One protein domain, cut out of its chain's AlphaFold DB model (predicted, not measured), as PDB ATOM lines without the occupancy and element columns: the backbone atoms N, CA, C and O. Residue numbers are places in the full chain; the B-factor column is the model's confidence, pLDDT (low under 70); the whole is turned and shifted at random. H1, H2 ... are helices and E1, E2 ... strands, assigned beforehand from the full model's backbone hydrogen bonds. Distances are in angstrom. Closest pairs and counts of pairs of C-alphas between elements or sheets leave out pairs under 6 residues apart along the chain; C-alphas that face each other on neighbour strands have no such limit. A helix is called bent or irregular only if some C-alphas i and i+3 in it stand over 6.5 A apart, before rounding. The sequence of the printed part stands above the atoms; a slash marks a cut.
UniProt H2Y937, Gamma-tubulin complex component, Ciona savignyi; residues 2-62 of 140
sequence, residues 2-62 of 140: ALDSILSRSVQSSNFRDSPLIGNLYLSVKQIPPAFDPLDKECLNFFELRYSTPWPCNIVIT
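AT A GLANCE: This is residues 2 to 62 of the 140 residues of the protein "Gamma-tubulin complex component" of Ciona savignyi (UniProt H2Y937). A slender two-stranded hairpin, E1 and E2, has a helix, H1, packed on its E1 side; a long loop, residues 30 to 46, makes one end, and residues 55 to 60 stick out at the other. The 61 printed residues have two named helices and two named strands, in the order H1, H2, E1, E2, and the sheet E1 - E2 is antiparallel. The class is mixed, helices and strands, with under half of the residues in named elements. The whole is loose, with a radius of gyration of the C-alphas of 14.4 A and spans of 41 by 28 by 18 A.

HOW THE PARTS SIT: H1, residues 2 to 12, and E1, residues 25 to 29, have 5 pairs of C-alphas within 8 A, the closest those of Asp 4 and Leu 27, 6.5 A apart. H1 and H2, residues 20 to 24, are close but not clearly touching; their closest C-alphas, of Val 11 and Ile 22, are 7.9 A apart. E1 and E2, residues 47 to 51, are a hairpin of antiparallel neighbours, with 149 degrees between their directions. N 28 and O 48 are within hydrogen-bond range at 2.8 A, and N 26 and O 50 at 3.0 A. The closest C-alphas of H2 and E2, of Asn 24 and Tyr 51, are 5.3 A apart. H1 and E2 are apart. Every O i to N i+4 pair of H1 is within hydrogen-bond range; in H2 it is 0 of 1, beside 1 of 2 O i to N i+3 pairs.

IN THESE COORDINATES: H1 begins at C-alpha 2, (146.626, 143.608, 270.613), and is 15.2 A long. H2 is irregular, but only just: C-alphas 20 and 23 are 6.55 A apart. E1 is 13.5 A long; E2 is 13.3 A long and ends at C-alpha 51, (151.824, 157.670, 281.265).

THE WHOLE: The C-alphas farthest apart, of Leu 39 and Pro 56, are 42.6 A apart. The printed part has no cut. The link E1 to E2, 17 residues, is long. No printed residue is under 70 in pLDDT.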
ATOM      1  N   ALA A   2     146.132 143.173 271.931       78.38
ATOM      2  CA  ALA A   2     146.626 143.608 270.613       78.38
ATOM      3  C   ALA A   2     147.271 145.010 270.648       78.38
ATOM      4  O   ALA A   2     148.392 145.173 270.177       78.38
ATOM      5  N   LEU A   3     146.624 146.001 271.272       80.38
ATOM      6  CA  LEU A   3     147.157 147.371 271.353       80.38
ATOM      7  C   LEU A   3     148.465 147.461 272.144       80.38
ATOM      8  O   LEU A   3     149.412 148.079 271.671       80.38
ATOM      9  N   ASP A   4     148.560 146.778 273.284       84.44
ATOM     10  CA  ASP A   4     149.796 146.746 274.082       84.44
ATOM     11  C   ASP A   4     150.949 146.098 273.305       84.44
ATOM     12  O   ASP A   4     152.090 146.549 273.381       84.44
ATOM     13  N   SER A   5     150.649 145.072 272.498       86.94
ATOM     14  CA  SER A   5     151.633 144.444 271.611       86.94
ATOM     15  C   SER A   5     152.054 145.354 270.452       86.94
ATOM     16  O   SER A   5     153.217 145.355 270.055       86.94
ATOM     17  N   ILE A   6     151.132 146.169 269.926       88.75
ATOM     18  CA  ILE A   6     151.435 147.165 268.894       88.75
ATOM     19  C   ILE A   6     152.323 148.257 269.487       88.75
ATOM     20  O   ILE A   6     153.322 148.619 268.866       88.75
ATOM     21  N   LEU A   7     152.003 148.752 270.689       88.62
ATOM     22  CA  LEU A   7     152.814 149.747 271.386       88.62
ATOM     23  C   LEU A   7     154.217 149.204 271.657       88.62
ATOM     24  O   LEU A   7     155.195 149.840 271.271       88.62
ATOM     25  N   SER A   8     154.329 148.016 272.256       88.56
ATOM     26  CA  SER A   8     155.629 147.426 272.583       88.56
ATOM     27  C   SER A   8     156.468 147.177 271.332       88.56
ATOM     28  O   SER A   8     157.643 147.535 271.307       88.56
ATOM     29  N   ARG A   9     155.866 146.675 270.246       90.44
ATOM     30  CA  ARG A   9     156.545 146.518 268.954       90.44
ATOM     31  C   ARG A   9     156.978 147.858 268.359       90.44
ATOM     32  O   ARG A   9     158.098 147.964 267.869       90.44
ATOM     33  N   SER A  10     156.125 148.881 268.429       89.31
ATOM     34  CA  SER A  10     156.445 150.226 267.931       89.31
ATOM     35  C   SER A  10     157.630 150.822 268.686       89.31
ATOM     36  O   SER A  10     158.559 151.340 268.068       89.31
ATOM     37  N   VAL A  11     157.642 150.680 270.013       89.19
ATOM     38  CA  VAL A  11     158.740 151.138 270.865       89.19
ATOM     39  C   VAL A  11     160.024 150.360 270.580       89.19
ATOM     40  O   VAL A  11     161.078 150.972 270.431       89.19
ATOM     41  N   GLN A  12     159.944 149.036 270.417       89.06
ATOM     42  CA  GLN A  12     161.098 148.202 270.065       89.06
ATOM     43  C   GLN A  12     161.701 148.556 268.702       89.06
ATOM     44  O   GLN A  12     162.908 148.434 268.528       89.06
ATOM     45  N   SER A  13     160.874 148.992 267.749       89.00
ATOM     46  CA  SER A  13     161.327 149.479 266.440       89.00
ATOM     47  C   SER A  13     161.826 150.928 266.450       89.00
ATOM     48  O   SER A  13     162.292 151.419 265.426       89.00
ATOM     49  N   SER A  14     161.702 151.628 267.579       88.12
ATOM     50  CA  SER A  14     162.152 153.010 267.735       88.12
ATOM     51  C   SER A  14     163.582 153.077 268.279       88.12
ATOM     52  O   SER A  14     164.059 152.150 268.932       88.12
ATOM     53  N   ASN A  15     164.233 154.228 268.112       83.81
ATOM     54  CA  ASN A  15     165.549 154.494 268.705       83.81
ATOM     55  C   ASN A  15     165.525 154.590 270.246       83.81
ATOM     56  O   ASN A  15     166.579 154.715 270.859       83.81
ATOM     57  N   PHE A  16     164.349 154.542 270.883       81.31
ATOM     58  CA  PHE A  16     164.186 154.689 272.333       81.31
ATOM     59  C   PHE A  16     164.030 153.359 273.079       81.31
ATOM     60  O   PHE A  16     163.651 153.371 274.246       81.31
ATOM     61  N   ARG A  17     164.326 152.226 272.431       82.31
ATOM     62  CA  ARG A  17     164.072 150.862 272.925       82.31
ATOM     63  C   ARG A  17     164.512 150.588 274.368       82.31
ATOM     64  O   ARG A  17     163.791 149.897 275.079       82.31
ATOM     65  N   ASP A  18     165.650 151.133 274.784       82.25
ATOM     66  CA  ASP A  18     166.266 150.825 276.083       82.25
ATOM     67  C   ASP A  18     165.926 151.859 277.171       82.25
ATOM     68  O   ASP A  18     166.512 151.859 278.254       82.25
ATOM     69  N   SER A  19     164.981 152.767 276.903       85.88
ATOM     70  CA  SER A  19     164.585 153.784 277.873       85.88
ATOM     71  C   SER A  19     163.842 153.162 279.066       85.88
ATOM     72  O   SER A  19     162.811 152.506 278.880       85.88
ATOM     73  N   PRO A  20     164.264 153.438 280.315       83.69
ATOM     74  CA  PRO A  20     163.582 152.935 281.509       83.69
ATOM     75  C   PRO A  20     162.168 153.516 281.671       83.69
ATOM     76  O   PRO A  20     161.360 152.991 282.432       83.69
ATOM     77  N   LEU A  21     161.844 154.589 280.941       83.19
ATOM     78  CA  LEU A  21     160.552 155.274 280.997       83.19
ATOM     79  C   LEU A  21     159.454 154.548 280.205       83.19
ATOM     80  O   LEU A  21     158.277 154.861 280.366       83.19
ATOM     81  N   ILE A  22     159.804 153.566 279.366       83.81
ATOM     82  CA  ILE A  22     158.834 152.827 278.541       83.81
ATOM     83  C   ILE A  22     157.837 152.054 279.403       83.81
ATOM     84  O   ILE A  22     156.664 151.983 279.048       83.81
ATOM     85  N   GLY A  23     158.276 151.513 280.545       82.81
ATOM     86  CA  GLY A  23     157.415 150.732 281.441       82.81
ATOM     87  C   GLY A  23     156.240 151.524 282.022       82.81
ATOM     88  O   GLY A  23     155.259 150.937 282.468       82.81
ATOM     89  N   ASN A  24     156.312 152.853 281.970       89.06
ATOM     90  CA  ASN A  24     155.253 153.743 282.425       89.06
ATOM     91  C   ASN A  24     154.216 154.038 281.330       89.06
ATOM     92  O   ASN A  24     153.160 154.591 281.624       89.06
ATOM     93  N   LEU A  25     154.501 153.709 280.069       88.69
ATOM     94  CA  LEU A  25     153.665 154.047 278.925       88.69
ATOM     95  C   LEU A  25     152.667 152.925 278.625       88.69
ATOM     96  O   LEU A  25     153.054 151.772 278.451       88.69
ATOM     97  N   TYR A  26     151.389 153.266 278.493       89.19
ATOM     98  CA  TYR A  26     150.355 152.305 278.111       89.19
ATOM     99  C   TYR A  26     149.266 152.954 277.256       89.19
ATOM    100  O   TYR A  26     149.054 154.169 277.292       89.19
ATOM    101  N   LEU A  27     148.576 152.138 276.459       88.00
ATOM    102  CA  LEU A  27     147.439 152.582 275.660       88.00
ATOM    103  C   LEU A  27     146.144 152.343 276.432       88.00
ATOM    104  O   LEU A  27     145.875 151.242 276.903       88.00
ATOM    105  N   SER A  28     145.327 153.383 276.530       87.94
ATOM    106  CA  SER A  28     143.963 153.312 277.039       87.94
ATOM    107  C   SER A  28     142.984 153.457 275.882       87.94
ATOM    108  O   SER A  28     143.242 154.192 274.932       87.94
ATOM    109  N   VAL A  29     141.848 152.774 275.949       85.19
ATOM    110  CA  VAL A  29     140.802 152.851 274.926       85.19
ATOM    111  C   VAL A  29     139.562 153.457 275.557       85.19
ATOM    112  O   VAL A  29     139.113 152.986 276.598       85.19
ATOM    113  N   LYS A  30     139.012 154.504 274.936       81.00
ATOM    114  CA  LYS A  30     137.795 155.169 275.416       81.00
ATOM    115  C   LYS A  30     136.540 154.480 274.900       81.00
ATOM    116  O   LYS A  30     135.768 153.931 275.677       81.00
ATOM    117  N   GLN A  31     136.342 154.508 273.588       77.25
ATOM    118  CA  GLN A  31     135.194 153.911 272.916       77.25
ATOM    119  C   GLN A  31     135.631 153.445 271.537       77.25
ATOM    120  O   GLN A  31     136.109 154.244 270.736       77.25
ATOM    121  N   ILE A  32     135.483 152.149 271.282       79.50
ATOM    122  CA  ILE A  32     135.775 151.558 269.980       79.50
ATOM    123  C   ILE A  32     134.553 151.802 269.087       79.50
ATOM    124  O   ILE A  32     133.446 151.436 269.495       79.50
ATOM    125  N   PRO A  33     134.715 152.418 267.905       81.06
ATOM    126  CA  PRO A  33     133.607 152.592 266.982       81.06
ATOM    127  C   PRO A  33     133.115 151.227 266.469       81.06
ATOM    128  O   PRO A  33     133.904 150.287 266.353       81.06
ATOM    129  N   PRO A  34     131.818 151.094 266.139       78.25
ATOM    130  CA  PRO A  34     131.243 149.826 265.682       78.25
ATOM    131  C   PRO A  34     131.803 149.360 264.328       78.25
ATOM    132  O   PRO A  34     131.796 148.165 264.044       78.25
ATOM    133  N   ALA A  35     132.300 150.284 263.503       81.00
ATOM    134  CA  ALA A  35     132.992 150.004 262.252       81.00
ATOM    135  C   ALA A  35     134.117 151.025 262.036       81.00
ATOM    136  O   ALA A  35     133.987 152.184 262.431       81.00
ATOM    137  N   PHE A  36     135.205 150.590 261.402       79.75
ATOM    138  CA  PHE A  36     136.315 151.455 261.013       79.75
ATOM    139  C   PHE A  36     136.198 151.797 259.530       79.75
ATOM    140  O   PHE A  36     136.256 150.903 258.687       79.75
ATOM    141  N   ASP A  37     136.057 153.084 259.220       81.81
ATOM    142  CA  ASP A  37     136.188 153.599 257.859       81.81
ATOM    143  C   ASP A  37     137.613 154.161 257.679       81.81
ATOM    144  O   ASP A  37     138.007 155.069 258.419       81.81
ATOM    145  N   PRO A  38     138.418 153.643 256.734       75.50
ATOM    146  CA  PRO A  38     139.747 154.180 256.438       75.50
ATOM    147  C   PRO A  38     139.742 155.648 255.992       75.50
ATOM    148  O   PRO A  38     140.774 156.306 256.063       75.50
ATOM    149  N   LEU A  39     138.613 156.168 255.507       77.94
ATOM    150  CA  LEU A  39     138.474 157.568 255.101       77.94
ATOM    151  C   LEU A  39     138.013 158.472 256.249       77.94
ATOM    152  O   LEU A  39     138.072 159.700 256.121       77.94
ATOM    153  N   ASP A  40     137.589 157.893 257.373       82.75
ATOM    154  CA  ASP A  40     137.177 158.661 258.535       82.75
ATOM    155  C   ASP A  40     138.392 159.291 259.235       82.75
ATOM    156  O   ASP A  40     139.387 158.645 259.581       82.75
ATOM    157  N   LYS A  41     138.296 160.601 259.462       72.75
ATOM    158  CA  LYS A  41     139.317 161.412 260.136       72.75
ATOM    159  C   LYS A  41     139.405 161.089 261.626       72.75
ATOM    160  O   LYS A  41     140.445 161.317 262.244       72.75
ATOM    161  N   GLU A  42     138.329 160.545 262.184       75.94
ATOM    162  CA  GLU A  42     138.186 160.216 263.599       75.94
ATOM    163  C   GLU A  42     138.454 158.726 263.878       75.94
ATOM    164  O   GLU A  42     138.430 158.293 265.031       75.94
ATOM    165  N   CYS A  43     138.812 157.954 262.844       75.25
ATOM    166  CA  CYS A  43     139.049 156.513 262.914       75.25
ATOM    167  C   CYS A  43     140.097 156.117 263.968       75.25
ATOM    168  O   CYS A  43     140.028 155.021 264.509       75.25
ATOM    169  N   LEU A  44     141.041 157.005 264.311       74.62
ATOM    170  CA  LEU A  44     142.088 156.770 265.319       74.62
ATOM    171  C   LEU A  44     141.796 157.400 266.694       74.62
ATOM    172  O   LEU A  44     142.593 157.241 267.615       74.62
ATOM    173  N   ASN A  45     140.659 158.079 266.878       79.38
ATOM    174  CA  ASN A  45     140.366 158.822 268.110       79.38
ATOM    175  C   ASN A  45     139.859 157.956 269.273       79.38
ATOM    176  O   ASN A  45     139.587 158.475 270.360       79.38
ATOM    177  N   PHE A  46     139.783 156.638 269.079       83.19
ATOM    178  CA  PHE A  46     139.340 155.681 270.093       83.19
ATOM    179  C   PHE A  46     140.390 155.374 271.167       83.19
ATOM    180  O   PHE A  46     140.016 154.900 272.243       83.19
ATOM    181  N   PHE A  47     141.680 155.620 270.902       85.00
ATOM    182  CA  PHE A  47     142.754 155.327 271.851       85.00
ATOM    183  C   PHE A  47     143.474 156.583 272.346       85.00
ATOM    184  O   PHE A  47     143.577 157.601 271.665       85.00
ATOM    185  N   GLU A  48     143.979 156.492 273.568       89.12
ATOM    186  CA  GLU A  48     144.732 157.528 274.258       89.12
ATOM    187  C   GLU A  48     146.018 156.937 274.808       89.12
ATOM    188  O   GLU A  48     146.050 155.814 275.312       89.12
ATOM    189  N   LEU A  49     147.089 157.712 274.721       90.12
ATOM    190  CA  LEU A  49     148.370 157.352 275.291       90.12
ATOM    191  C   LEU A  49     148.422 157.874 276.724       90.12
ATOM    192  O   LEU A  49     148.246 159.072 276.971       90.12
ATOM    193  N   ARG A  50     148.638 156.974 277.677       90.88
ATOM    194  CA  ARG A  50     148.748 157.308 279.094       90.88
ATOM    195  C   ARG A  50     150.133 156.996 279.623       90.88
ATOM    196  O   ARG A  50     150.807 156.083 279.151       90.88
ATOM    197  N   TYR A  51     150.530 157.778 280.618       90.88
ATOM    198  CA  TYR A  51     151.824 157.670 281.265       90.88
ATOM    199  C   TYR A  51     151.627 157.552 282.781       90.88
ATOM    200  O   TYR A  51     151.060 158.430 283.425       90.88
ATOM    201  N   SER A  52     152.035 156.421 283.354       90.44
ATOM    202  CA  SER A  52     151.966 156.151 284.789       90.44
ATOM    203  C   SER A  52     153.128 156.838 285.495       90.44
ATOM    204  O   SER A  52     154.288 156.504 285.262       90.44
ATOM    205  N   THR A  53     152.838 157.805 286.360       88.31
ATOM    206  CA  THR A  53     153.866 158.570 287.070       88.31
ATOM    207  C   THR A  53     153.935 158.158 288.534       88.31
ATOM    208  O   THR A  53     152.943 158.285 289.254       88.31
ATOM    209  N   PRO A  54     155.096 157.677 289.017       89.62
ATOM    210  CA  PRO A  54     155.274 157.462 290.441       89.62
ATOM    211  C   PRO A  54     155.311 158.809 291.169       89.62
ATOM    212  O   PRO A  54     155.642 159.852 290.593       89.62
ATOM    213  N   TRP A  55     155.006 158.783 292.462       90.12
ATOM    214  CA  TRP A  55     155.286 159.916 293.334       90.12
ATOM    215  C   TRP A  55     156.804 160.192 293.351       90.12
ATOM    216  O   TRP A  55     157.579 159.234 293.380       90.12
ATOM    217  N   PRO A  56     157.260 161.457 293.323       91.81
ATOM    218  CA  PRO A  56     156.486 162.704 293.400       91.81
ATOM    219  C   PRO A  56     156.075 163.293 292.036       91.81
ATOM    220  O   PRO A  56     155.429 164.338 291.981       91.81
ATOM    221  N   CYS A  57     156.442 162.658 290.922       88.06
ATOM    222  CA  CYS A  57     156.255 163.212 289.577       88.06
ATOM    223  C   CYS A  57     154.780 163.390 289.177       88.06
ATOM    224  O   CYS A  57     154.474 164.228 288.329       88.06
ATOM    225  N   ASN A  58     153.862 162.649 289.801       90.62
ATOM    226  CA  ASN A  58     152.416 162.800 289.609       90.62
ATOM    227  C   ASN A  58     151.863 164.166 290.067       90.62
ATOM    228  O   ASN A  58     150.780 164.554 289.638       90.62
ATOM    229  N   ILE A  59     152.600 164.911 290.900       90.75
ATOM    230  CA  ILE A  59     152.236 166.281 291.297       90.75
ATOM    231  C   ILE A  59     152.386 167.242 290.108       90.75
ATOM    232  O   ILE A  59     151.588 168.161 289.940       90.75
ATOM    233  N   VAL A  60     153.396 167.016 289.264       91.44
ATOM    234  CA  VAL A  60     153.686 167.846 288.084       91.44
ATOM    235  C   VAL A  60     152.895 167.355 286.869       91.44
ATOM    236  O   VAL A  60     152.265 168.137 286.154       91.44
ATOM    237  N   ILE A  61     152.899 166.041 286.632       89.81
ATOM    238  CA  ILE A  61     152.190 165.411 285.517       89.81
ATOM    239  C   ILE A  61     150.787 165.032 285.990       89.81
ATOM    240  O   ILE A  61     150.542 163.927 286.472       89.81
ATOM    241  N   THR A  62     149.875 165.990 285.853       92.56
ATOM    242  CA  THR A  62     148.465 165.834 286.224       92.56
ATOM    243  C   THR A  62     147.626 165.267 285.074       92.56
ATOM    244  O   THR A  62     148.036 165.275 283.910       92.56
TER     245      THR A  62